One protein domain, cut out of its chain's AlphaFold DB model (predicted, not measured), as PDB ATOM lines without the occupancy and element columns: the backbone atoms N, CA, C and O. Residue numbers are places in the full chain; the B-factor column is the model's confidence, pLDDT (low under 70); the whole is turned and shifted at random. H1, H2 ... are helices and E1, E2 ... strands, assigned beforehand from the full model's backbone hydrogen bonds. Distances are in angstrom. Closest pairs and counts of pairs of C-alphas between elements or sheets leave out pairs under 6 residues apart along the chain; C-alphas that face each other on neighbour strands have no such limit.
ATOM      1  N   SER A  72     185.445 144.356 196.163       82.75
ATOM      2  CA  SER A  72     184.771 144.006 197.425       82.75
ATOM      3  C   SER A  72     183.650 142.974 197.270       82.75
ATOM      4  O   SER A  72     183.359 142.243 198.203       82.75
ATOM      5  N   SER A  73     183.026 142.869 196.093       83.50
ATOM      6  CA  SER A  73     182.019 141.832 195.830       83.50
ATOM      7  C   SER A  73     182.607 140.414 195.787       83.50
ATOM      8  O   SER A  73     181.880 139.439 195.973       83.50
ATOM      9  N   LEU A  74     183.912 140.280 195.540       85.06
ATOM     10  CA  LEU A  74     184.638 139.010 195.570       85.06
ATOM     11  C   LEU A  74     185.235 138.695 196.947       85.06
ATOM     12  O   LEU A  74     185.710 137.582 197.131       85.06
ATOM     13  N   ASP A  75     185.148 139.613 197.912       80.88
ATOM     14  CA  ASP A  75     185.505 139.382 199.318       80.88
ATOM     15  C   ASP A  75     184.350 138.665 200.043       80.88
ATOM     16  O   ASP A  75     183.647 139.213 200.892       80.88
ATOM     17  N   SER A  76     184.041 137.457 199.576       79.31
ATOM     18  CA  SER A  76     182.942 136.638 200.079       79.31
ATOM     19  C   SER A  76     183.263 135.159 199.906       79.31
ATOM     20  O   SER A  76     183.572 134.705 198.803       79.31
ATOM     21  N   ASP A  77     183.055 134.383 200.970       80.75
ATOM     22  CA  ASP A  77     183.196 132.917 200.986       80.75
ATOM     23  C   ASP A  77     182.042 132.179 200.279       80.75
ATOM     24  O   ASP A  77     181.902 130.956 200.380       80.75
ATOM     25  N   ALA A  78     181.173 132.920 199.588       86.81
ATOM     26  CA  ALA A  78     180.014 132.406 198.873       86.81
ATOM     27  C   ALA A  78     179.716 133.206 197.598       86.81
ATOM     28  O   ALA A  78     180.051 134.395 197.477       86.81
ATOM     29  N   ILE A  79     179.014 132.560 196.665       90.44
ATOM     30  CA  ILE A  79     178.443 133.233 195.500       90.44
ATOM     31  C   ILE A  79     177.192 133.995 195.951       90.44
ATOM     32  O   ILE A  79     176.191 133.404 196.350       90.44
ATOM     33  N   THR A  80     177.246 135.320 195.871       91.31
ATOM     34  CA  THR A  80     176.153 136.239 196.209       91.31
ATOM     35  C   THR A  80     175.517 136.793 194.941       91.31
ATOM     36  O   THR A  80     176.082 136.697 193.849       91.31
ATOM     37  N   ASP A  81     174.358 137.441 195.055       90.38
ATOM     38  CA  ASP A  81     173.730 138.102 193.903       90.38
ATOM     39  C   ASP A  81     174.626 139.189 193.277       90.38
ATOM     40  O   ASP A  81     174.573 139.411 192.065       90.38
ATOM     41  N   GLU A  82     175.504 139.809 194.069       90.06
ATOM     42  CA  GLU A  82     176.430 140.851 193.614       90.06
ATOM     43  C   GLU A  82     177.590 140.297 192.775       90.06
ATOM     44  O   GLU A  82     178.025 140.937 191.814       90.06
ATOM     45  N   ASN A  83     178.090 139.100 193.103       91.38
ATOM     46  CA  ASN A  83     179.276 138.524 192.459       91.38
ATOM     47  C   ASN A  83     178.974 137.379 191.483       91.38
ATOM     48  O   ASN A  83     179.823 137.017 190.664       91.38
ATOM     49  N   LYS A  84     177.742 136.863 191.486       92.06
ATOM     50  CA  LYS A  84     177.289 135.774 190.613       92.06
ATOM     51  C   LYS A  84     177.573 136.025 189.138       92.06
ATOM     52  O   LYS A  84     177.913 135.095 188.408       92.06
ATOM     53  N   PHE A  85     177.464 137.271 188.674       92.38
ATOM     54  CA  PHE A  85     177.754 137.589 187.275       92.38
ATOM     55  C   PHE A  85     179.227 137.315 186.913       92.38
ATOM     56  O   PHE A  85     179.502 136.898 185.786       92.38
ATOM     57  N   ILE A  86     180.160 137.533 187.847       91.25
ATOM     58  CA  ILE A  86     181.601 137.320 187.655       91.25
ATOM     59  C   ILE A  86     181.866 135.822 187.544       91.25
ATOM     60  O   ILE A  86     182.408 135.363 186.540       91.25
ATOM     61  N   TYR A  87     181.388 135.055 188.521       92.81
ATOM     62  CA  TYR A  87     181.515 133.600 188.545       92.81
ATOM     63  C   TYR A  87     180.888 132.928 187.322       92.81
ATOM     64  O   TYR A  87     181.492 132.030 186.735       92.81
ATOM     65  N   ASN A  88     179.734 133.413 186.856       93.81
ATOM     66  CA  ASN A  88     179.126 132.941 185.613       93.81
ATOM     67  C   ASN A  88     180.001 133.240 184.389       93.81
ATOM     68  O   ASN A  88     180.141 132.387 183.515       93.81
ATOM     69  N   LYS A  89     180.602 134.435 184.305       93.81
ATOM     70  CA  LYS A  89     181.517 134.781 183.205       93.81
ATOM     71  C   LYS A  89     182.761 133.897 183.206       93.81
ATOM     72  O   LYS A  89     183.117 133.394 182.144       93.81
ATOM     73  N   ILE A  90     183.376 133.679 184.368       92.75
ATOM     74  CA  ILE A  90     184.548 132.803 184.511       92.75
ATOM     75  C   ILE A  90     184.175 131.374 184.120       92.75
ATOM     76  O   ILE A  90     184.820 130.791 183.255       92.75
ATOM     77  N   THR A  91     183.089 130.838 184.679       94.75
ATOM     78  CA  THR A  91     182.607 129.482 184.380       94.75
ATOM     79  C   THR A  91     182.376 129.296 182.884       94.75
ATOM     80  O   THR A  91     182.880 128.342 182.299       94.75
ATOM     81  N   ASN A  92     181.678 130.237 182.242       95.00
ATOM     82  CA  ASN A  92     181.423 130.188 180.803       95.00
ATOM     83  C   ASN A  92     182.715 130.280 179.981       95.00
ATOM     84  O   ASN A  92     182.866 129.563 178.997       95.00
ATOM     85  N   ALA A  93     183.658 131.141 180.373       94.00
ATOM     86  CA  ALA A  93     184.952 131.225 179.707       94.00
ATOM     87  C   ALA A  93     185.712 129.895 179.810       94.00
ATOM     88  O   ALA A  93     186.240 129.418 178.810       94.00
ATOM     89  N   VAL A  94     185.709 129.262 180.980       93.50
ATOM     90  CA  VAL A  94     186.390 127.985 181.213       93.50
ATOM     91  C   VAL A  94     185.777 126.859 180.376       93.50
ATOM     92  O   VAL A  94     186.493 126.226 179.603       93.50
ATOM     93  N   ILE A  95     184.460 126.637 180.456       93.88
ATOM     94  CA  ILE A  95     183.807 125.525 179.739       93.88
ATOM     95  C   ILE A  95     183.902 125.655 178.214       93.88
ATOM     96  O   ILE A  95     183.866 124.646 177.518       93.88
ATOM     97  N   ASN A  96     184.037 126.879 177.692       93.75
ATOM     98  CA  ASN A  96     184.153 127.129 176.255       93.75
ATOM     99  C   ASN A  96     185.579 126.942 175.718       93.75
ATOM    100  O   ASN A  96     185.749 126.827 174.508       93.75
ATOM    101  N   ASN A  97     186.597 126.951 176.584       92.75
ATOM    102  CA  ASN A  97     188.004 126.902 176.171       92.75
ATOM    103  C   ASN A  97     188.724 125.614 176.592       92.75
ATOM    104  O   ASN A  97     189.853 125.392 176.159       92.75
ATOM    105  N   ILE A  98     188.104 124.767 177.419       92.19
ATOM    106  CA  ILE A  98     188.742 123.545 177.908       92.19
ATOM    107  C   ILE A  98     188.334 122.302 177.116       92.19
ATOM    108  O   ILE A  98     187.163 122.087 176.805       92.19
ATOM    109  N   ASP A  99     189.315 121.444 176.829       91.56
ATOM    110  CA  ASP A  99     189.076 120.124 176.244       91.56
ATOM    111  C   ASP A  99     188.514 119.181 177.317       91.56
ATOM    112  O   ASP A  99     189.237 118.665 178.177       91.56
ATOM    113  N   ASN A 100     187.205 118.936 177.254       89.88
ATOM    114  CA  ASN A 100     186.489 118.096 178.210       89.88
ATOM    115  C   ASN A 100     187.003 116.648 178.260       89.88
ATOM    116  O   ASN A 100     186.787 115.976 179.264       89.88
ATOM    117  N   LYS A 101     187.678 116.156 177.209       90.88
ATOM    118  CA  LYS A 101     188.219 114.786 177.166       90.88
ATOM    119  C   LYS A 101     189.527 114.642 177.941       90.88
ATOM    120  O   LYS A 101     189.880 113.530 178.323       90.88
ATOM    121  N   LYS A 102     190.255 115.744 178.136       91.38
ATOM    122  CA  LYS A 102     191.537 115.782 178.861       91.38
ATOM    123  C   LYS A 102     191.395 116.318 180.281       91.38
ATOM    124  O   LYS A 102     192.291 116.128 181.096       91.38
ATOM    125  N   LEU A 103     190.283 116.984 180.573       93.12
ATOM    126  CA  LEU A 103     190.003 117.526 181.890       93.12
ATOM    127  C   LEU A 103     189.774 116.409 182.924       93.12
ATOM    128  O   LEU A 103     189.041 115.454 182.671       93.12
ATOM    129  N   LEU A 104     190.357 116.563 184.114       93.69
ATOM    130  CA  LEU A 104     190.021 115.747 185.285       93.69
ATOM    131  C   LEU A 104     188.967 116.442 186.154       93.69
ATOM    132  O   LEU A 104     187.902 115.873 186.389       93.69
ATOM    133  N   LEU A 105     189.259 117.666 186.594       93.94
ATOM    134  CA  LEU A 105     188.391 118.514 187.412       93.94
ATOM    135  C   LEU A 105     188.904 119.959 187.422       93.94
ATOM    136  O   LEU A 105     190.081 120.194 187.159       93.94
ATOM    137  N   ILE A 106     188.030 120.908 187.757       95.00
ATOM    138  CA  ILE A 106     188.380 122.311 188.023       95.00
ATOM    139  C   ILE A 106     187.685 122.739 189.305       95.00
ATOM    140  O   ILE A 106     186.469 122.565 189.415       95.00
ATOM    141  N   GLY A 107     188.441 123.328 190.227       94.44
ATOM    142  CA  GLY A 107     187.913 124.089 191.355       94.44
ATOM    143  C   GLY A 107     188.108 125.586 191.121       94.44
ATOM    144  O   GLY A 107     189.159 125.999 190.635       94.44
ATOM    145  N   ILE A 108     187.097 126.397 191.435       93.75
ATOM    146  CA  ILE A 108     187.160 127.865 191.374       93.75
ATOM    147  C   ILE A 108     186.740 128.427 192.731       93.75
ATOM    148  O   ILE A 108     185.687 128.050 193.246       93.75
ATOM    149  N   GLY A 109     187.517 129.358 193.274       90.12
ATOM    150  CA  GLY A 109     187.259 130.056 194.533       90.12
ATOM    151  C   GLY A 109     188.155 131.289 194.676       90.12
ATOM    152  O   GLY A 109     189.019 131.513 193.831       90.12
ATOM    153  N   VAL A 110     187.934 132.084 195.728       78.88
ATOM    154  CA  VAL A 110     188.712 133.309 196.022       78.88
ATOM    155  C   VAL A 110     190.138 132.948 196.439       78.88
ATOM    156  O   VAL A 110     191.108 133.424 195.861       78.88
ATOM    157  N   GLU A 111     190.249 132.003 197.366       72.44
ATOM    158  CA  GLU A 111     191.482 131.304 197.704       72.44
ATOM    159  C   GLU A 111     191.210 129.828 197.474       72.44
ATOM    160  O   GLU A 111     190.240 129.292 197.996       72.44
ATOM    161  N   THR A 112     191.999 129.163 196.643       74.31
ATOM    162  CA  THR A 112     191.735 127.770 196.276       74.31
ATOM    163  C   THR A 112     192.963 126.937 196.578       74.31
ATOM    164  O   THR A 112     194.002 127.108 195.947       74.31
ATOM    165  N   ILE A 113     192.830 126.026 197.545       75.12
ATOM    166  CA  ILE A 113     193.831 124.992 197.811       75.12
ATOM    167  C   ILE A 113     193.298 123.692 197.218       75.12
ATOM    168  O   ILE A 113     192.277 123.156 197.665       75.12
ATOM    169  N   ILE A 114     193.984 123.211 196.186       78.69
ATOM    170  CA  ILE A 114     193.735 121.918 195.558       78.69
ATOM    171  C   ILE A 114     195.005 121.111 195.739       78.69
ATOM    172  O   ILE A 114     196.049 121.472 195.213       78.69
ATOM    173  N   GLU A 115     194.909 120.036 196.509       77.88
ATOM    174  CA  GLU A 115     195.997 119.076 196.628       77.88
ATOM    175  C   GLU A 115     195.729 117.949 195.644       77.88
ATOM    176  O   GLU A 115     194.682 117.297 195.696       77.88
ATOM    177  N   TYR A 116     196.661 117.738 194.721       84.38
ATOM    178  CA  TYR A 116     196.553 116.628 193.796       84.38
ATOM    179  C   TYR A 116     196.671 115.281 194.528       84.38
ATOM    180  O   TYR A 116     197.631 115.009 195.246       84.38
ATOM    181  N   ASP A 117     195.708 114.405 194.253       86.62
ATOM    182  CA  ASP A 117     195.682 113.000 194.636       86.62
ATOM    183  C   ASP A 117     195.308 112.180 193.393       86.62
ATOM    184  O   ASP A 117     194.477 112.582 192.575       86.62
ATOM    185  N   ARG A 118     195.894 110.991 193.240       86.56
ATOM    186  CA  ARG A 118     195.539 110.065 192.151       86.56
ATOM    187  C   ARG A 118     194.051 109.708 192.151       86.56
ATOM    188  O   ARG A 118     193.495 109.352 191.111       86.56
ATOM    189  N   ILE A 119     193.410 109.777 193.312       90.75
ATOM    190  CA  ILE A 119     191.987 109.555 193.514       90.75
ATOM    191  C   ILE A 119     191.279 110.914 193.498       90.75
ATOM    192  O   ILE A 119     191.319 111.663 194.467       90.75
ATOM    193  N   LEU A 120     190.546 111.205 192.417       91.50
ATOM    194  CA  LEU A 120     189.858 112.498 192.239       91.50
ATOM    195  C   LEU A 120     188.861 112.830 193.361       91.50
ATOM    196  O   LEU A 120     188.611 114.001 193.631       91.50
ATOM    197  N   GLN A 121     188.287 111.813 194.011       94.56
ATOM    198  CA  GLN A 121     187.414 112.020 195.167       94.56
ATOM    199  C   GLN A 121     188.176 112.645 196.343       94.56
ATOM    200  O   GLN A 121     187.673 113.585 196.945       94.56
ATOM    201  N   ASN A 122     189.405 112.193 196.610       93.31
ATOM    202  CA  ASN A 122     190.236 112.747 197.679       93.31
ATOM    203  C   ASN A 122     190.588 114.212 197.402       93.31
ATOM    204  O   ASN A 122     190.608 115.010 198.331       93.31
ATOM    205  N   ILE A 123     190.813 114.576 196.131       92.06
ATOM    206  CA  ILE A 123     191.034 115.977 195.743       92.06
ATOM    207  C   ILE A 123     189.841 116.830 196.188       92.06
ATOM    208  O   ILE A 123     190.014 117.823 196.885       92.06
ATOM    209  N   VAL A 124     188.620 116.418 195.831       93.00
ATOM    210  CA  VAL A 124     187.402 117.152 196.209       93.00
ATOM    211  C   VAL A 124     187.216 117.212 197.724       93.00
ATOM    212  O   VAL A 124     186.852 118.265 198.243       93.00
ATOM    213  N   ASP A 125     187.464 116.107 198.425       92.00
ATOM    214  CA  ASP A 125     187.236 116.003 199.867       92.00
ATOM    215  C   ASP A 125     188.243 116.826 200.690       92.00
ATOM    216  O   ASP A 125     187.889 117.333 201.756       92.00
ATOM    217  N   ASN A 126     189.475 116.989 200.193       91.06
ATOM    218  CA  ASN A 126     190.552 117.709 200.882       91.06
ATOM    219  C   ASN A 126     190.672 119.182 200.460       91.06
ATOM    220  O   ASN A 126     191.283 119.982 201.176       91.06
ATOM    221  N   SER A 127     190.083 119.562 199.323       90.25
ATOM    222  CA  SER A 127     190.067 120.946 198.855       90.25
ATOM    223  C   SER A 127     189.281 121.876 199.777       90.25
ATOM    224  O   SER A 127     188.250 121.522 200.352       90.25
ATOM    225  N   LYS A 128     189.748 123.123 199.878       88.56
ATOM    226  CA  LYS A 128     189.133 124.166 200.710       88.56
ATOM    227  C   LYS A 128     188.748 125.371 199.868       88.56
ATOM    228  O   LYS A 128     189.378 125.642 198.850       88.56
ATOM    229  N   ASN A 129     187.721 126.088 200.329       88.56
ATOM    230  CA  ASN A 129     187.286 127.376 199.777       88.56
ATOM    231  C   ASN A 129     186.883 127.337 198.287       88.56
ATOM    232  O   ASN A 129     186.888 128.351 197.592       88.56
ATOM    233  N   ILE A 130     186.451 126.166 197.805       92.81
ATOM    234  CA  ILE A 130     185.929 126.002 196.448       92.81
ATOM    235  C   ILE A 130     184.477 126.468 196.391       92.81
ATOM    236  O   ILE A 130     183.621 125.983 197.131       92.81
ATOM    237  N   LEU A 131     184.179 127.374 195.470       93.75
ATOM    238  CA  LEU A 131     182.832 127.869 195.199       93.75
ATOM    239  C   LEU A 131     182.194 127.167 194.005       93.75
ATOM    240  O   LEU A 131     180.975 127.022 193.958       93.75
ATOM    241  N   ILE A 132     183.011 126.714 193.049       95.31
ATOM    242  CA  ILE A 132     182.539 126.035 191.842       95.31
ATOM    243  C   ILE A 132     183.390 124.810 191.557       95.31
ATOM    244  O   ILE A 132     184.609 124.922 191.449       95.31
ATOM    245  N   TRP A 133     182.735 123.669 191.350       96.44
ATOM    246  CA  TRP A 133     183.351 122.507 190.715       96.44
ATOM    247  C   TRP A 133     182.873 122.372 189.275       96.44
ATOM    248  O   TRP A 133     181.672 122.412 189.016       96.44
ATOM    249  N   ILE A 134     183.799 122.150 188.344       95.94
ATOM    250  CA  ILE A 134     183.493 121.791 186.956       95.94
ATOM    251  C   ILE A 134     184.131 120.437 186.673       95.94
ATOM    252  O   ILE A 134     185.347 120.277 186.764       95.94
ATOM    253  N   LEU A 135     183.298 119.463 186.319       95.38
ATOM    254  CA  LEU A 135     183.710 118.090 186.053       95.38
ATOM    255  C   LEU A 135     183.233 117.655 184.663       95.38
ATOM    256  O   LEU A 135     182.106 117.990 184.287       95.38
ATOM    257  N   PRO A 136     184.015 116.858 183.916       95.19
ATOM    258  CA  PRO A 136     183.494 116.169 182.743       95.19
ATOM    259  C   PRO A 136     182.303 115.277 183.116       95.19
ATOM    260  O   PRO A 136     182.253 114.687 184.198       95.19
ATOM    261  N   ARG A 137     181.316 115.178 182.221       91.81
ATOM    262  CA  ARG A 137     180.033 114.515 182.508       91.81
ATOM    263  C   ARG A 137     180.152 113.020 182.823       91.81
ATOM    264  O   ARG A 137     179.308 112.480 183.533       91.81
ATOM    265  N   ASP A 138     181.177 112.363 182.293       90.69
ATOM    266  CA  ASP A 138     181.469 110.943 182.494       90.69
ATOM    267  C   ASP A 138     182.152 110.648 183.842       90.69
ATOM    268  O   ASP A 138     182.181 109.491 184.274       90.69
ATOM    269  N   LYS A 139     182.664 111.670 184.542       88.81
ATOM    270  CA  LYS A 139     183.279 111.502 185.863       88.81
ATOM    271  C   LYS A 139     182.212 111.361 186.945       88.81
ATOM    272  O   LYS A 139     181.317 112.192 187.090       88.81
ATOM    273  N   LYS A 140     182.346 110.305 187.749       88.38
ATOM    274  CA  LYS A 140     181.517 110.045 188.932       88.38
ATOM    275  C   LYS A 140     182.297 110.442 190.180       88.38
ATOM    276  O   LYS A 140     183.051 109.634 190.710       88.38
ATOM    277  N   ILE A 141     182.133 111.690 190.600       92.12
ATOM    278  CA  ILE A 141     182.723 112.239 191.823       92.12
ATOM    279  C   ILE A 141     181.574 112.767 192.677       92.12
ATOM    280  O   ILE A 141     180.675 113.440 192.165       92.12
ATOM    281  N   ASN A 142     181.585 112.434 193.962       93.50
ATOM    282  CA  ASN A 142     180.593 112.903 194.912       93.50
ATOM    283  C   ASN A 142     180.965 114.318 195.342       93.50
ATOM    284  O   ASN A 142     181.940 114.518 196.061       93.50
ATOM    285  N   ILE A 143     180.175 115.292 194.899       93.56
ATOM    286  CA  ILE A 143     180.251 116.661 195.403       93.56
ATOM    287  C   ILE A 143     179.312 116.795 196.603       93.56
ATOM    288  O   ILE A 143     178.232 116.201 196.633       93.56
ATOM    289  N   GLN A 144     179.737 117.565 197.604       87.94
ATOM    290  CA  GLN A 144     178.990 117.767 198.841       87.94
ATOM    291  C   GLN A 144     177.581 118.324 198.561       87.94
ATOM    292  O   GLN A 144     177.369 119.134 197.662       87.94
ATOM    293  N   HIS A 145     176.600 117.878 199.348       85.62
ATOM    294  CA  HIS A 145     175.169 118.081 199.081       85.62
ATOM    295  C   HIS A 145     174.705 119.545 199.095       85.62
ATOM    296  O   HIS A 145     173.634 119.846 198.573       85.62
ATOM    297  N   PHE A 146     175.472 120.445 199.708       87.75
ATOM    298  CA  PHE A 146     175.149 121.868 199.730       87.75
ATOM    299  C   PHE A 146     175.512 122.586 198.424       87.75
ATOM    300  O   PHE A 146     175.128 123.737 198.257       87.75
ATOM    301  N   TYR A 147     176.199 121.928 197.482       93.25
ATOM    302  CA  TYR A 147     176.363 122.470 196.139       93.25
ATOM    303  C   TYR A 147     175.132 122.187 195.275       93.25
ATOM    304  O   TYR A 147     174.640 121.059 195.182       93.25
ATOM    305  N   LYS A 148     174.690 123.198 194.532       93.56
ATOM    306  CA  LYS A 148     173.672 123.063 193.495       93.56
ATOM    307  C   LYS A 148     174.302 122.610 192.180       93.56
ATOM    308  O   LYS A 148     175.173 123.287 191.642       93.56
ATOM    309  N   LYS A 149     173.804 121.502 191.624       95.00
ATOM    310  CA  LYS A 149     174.240 120.970 190.327       95.00
ATOM    311  C   LYS A 149     173.503 121.629 189.153       95.00
ATOM    312  O   LYS A 149     172.278 121.737 189.160       95.00
ATOM    313  N   GLU A 150     174.251 121.979 188.117       95.00
ATOM    314  CA  GLU A 150     173.786 122.349 186.783       95.00
ATOM    315  C   GLU A 150     174.462 121.447 185.739       95.00
ATOM    316  O   GLU A 150     175.667 121.202 185.793       95.00
ATOM    317  N   GLU A 151     173.690 120.942 184.777       94.38
ATOM    318  CA  GLU A 151     174.222 120.138 183.674       94.38
ATOM    319  C   GLU A 151     174.378 120.990 182.413       94.38
ATOM    320  O   GLU A 151     173.430 121.623 181.944       94.38
ATOM    321  N   LYS A 152     175.580 120.966 181.839       92.00
ATOM    322  CA  LYS A 152     175.877 121.433 180.482       92.00
ATOM    323  C   LYS A 152     176.218 120.227 179.610       92.00
ATOM    324  O   LYS A 152     176.462 119.137 180.121       92.00
ATOM    325  N   GLU A 153     176.247 120.418 178.293       90.00
ATOM    326  CA  GLU A 153     176.410 119.339 177.305       90.00
ATOM    327  C   GLU A 153     177.496 118.315 177.693       90.00
ATOM    328  O   GLU A 153     177.209 117.117 177.794       90.00
ATOM    329  N   PHE A 154     178.692 118.809 178.032       94.56
ATOM    330  CA  PHE A 154     179.866 117.997 178.367       94.56
ATOM    331  C   PHE A 154     180.288 118.039 179.840       94.56
ATOM    332  O   PHE A 154     181.215 117.319 180.218       94.56
ATOM    333  N   PHE A 155     179.627 118.849 180.669       96.31
ATOM    334  CA  PHE A 155     180.092 119.153 182.021       96.31
ATOM    335  C   PHE A 155     178.975 119.063 183.060       96.31
ATOM    336  O   PHE A 155     177.849 119.501 182.828       96.31
ATOM    337  N   ASN A 156     179.328 118.561 184.238       95.94
ATOM    338  CA  ASN A 156     178.574 118.778 185.465       95.94
ATOM    339  C   ASN A 156     179.217 119.952 186.211       95.94
ATOM    340  O   ASN A 156     180.415 119.910 186.495       95.94
ATOM    341  N   ILE A 157     178.429 120.977 186.525       96.69
ATOM    342  CA  ILE A 157     178.884 122.172 187.237       96.69
ATOM    343  C   ILE A 157     178.170 122.233 188.583       96.69
ATOM    344  O   ILE A 157     176.959 122.041 188.647       96.69
ATOM    345  N   TYR A 158     178.905 122.485 189.656       96.00
ATOM    346  CA  TYR A 158     178.375 122.532 191.013       96.00
ATOM    347  C   TYR A 158     178.705 123.882 191.628       96.00
ATOM    348  O   TYR A 158     179.878 124.221 191.716       96.00
ATOM    349  N   PHE A 159     177.691 124.624 192.065       94.06
ATOM    350  CA  PHE A 159     177.830 125.951 192.670       94.06
ATOM    351  C   PHE A 159     177.494 125.887 194.157       94.06
ATOM    352  O   PHE A 159     176.450 125.334 194.508       94.06
ATOM    353  N   ARG A 160     178.367 126.428 195.003       89.12
ATOM    354  CA  ARG A 160     178.143 126.568 196.444       89.12
ATOM    355  C   ARG A 160     177.229 127.744 196.763       89.12
ATOM    356  O   ARG A 160     177.378 128.795 196.100       89.12
TER     357      ARG A 160
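This is residues 72 to 160 of the 160 residues of an uncharacterized protein of Acetivibrio saccincola (UniProt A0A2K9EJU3). Look first for a small four-stranded antiparallel sheet with one long helix, H1, covering one face and running along the strands; the short helix H2 lies away from H1, with the E1 and E2 side of the sheet between them. H1 and the sheet make two layers, a helix on one face of a sheet, and before H1 residues 72 to 83 form a stretch with no named element. The 89 printed residues hold two named helices and four named strands, in the order H1, E1, H2, E2, E3, E4 along the chain, and the sheet's order is E1, E2, E4, E3. The class is mixed, helices and strands, although under half of the residues, 38 of 89, are in named elements. The whole is compact, with a radius of gyration of the C-alphas of 12.6 A and spans of 36 by 27 by 21 A.

Begin with the sheet at E2, residues 132 to 136, 13.5 A long, whose C-alpha 132 is at (182.539, 126.035, 191.842). Beside it find E1, residues 106 to 108, and E4, residues 155 to 159, 12.8 A long, ending at C-alpha 159 at (177.830, 125.951, 192.670). E3, residues 148 to 151, is 10.3 A long. Find C-alpha 84 at (177.289, 135.774, 190.613); from there H1 runs 20.1 A to residue 97. H2, residues 120 to 126, is 10.1 A long.

In the sheet, inner strands E2 and E4 are antiparallel at 166 degrees, with N 133 and O 158 2.9 A apart, within hydrogen-bond range. On the other side of E2, look for edge strand E1, antiparallel at 166 degrees, with N 106 and O 134 within range at 2.9 A. E3, the other edge strand, forms a hairpin with E4, antiparallel at 159 degrees, and N 150 and O 157 are within range at 2.8 A. H1 is on the sheet at a height of 10.0 A, over E2, and runs along the strands, at 22 degrees to E2 on the local plane. The closest C-alphas of H1 and E4 are those of Ile 95 and Phe 155, 7.7 A apart. H2 is not on the sheet, but only just, with 4 pairs of C-alphas within 10 A, and it is apart from H1. In H1 and H2 every O i to N i+4 pair is within hydrogen-bond range.

The two C-alphas farthest apart are those of Ser 72 and Asp 138, 36.4 A. The links E1 to H2 and E2 to E3 are long, with 11 residues each, while H2 to E2 and E3 to E4 are tight. The printed part has no cut and ends at Arg 160, the chain's last residue. The mean pLDDT of the printed part is 90.5, and no printed residue is under 70.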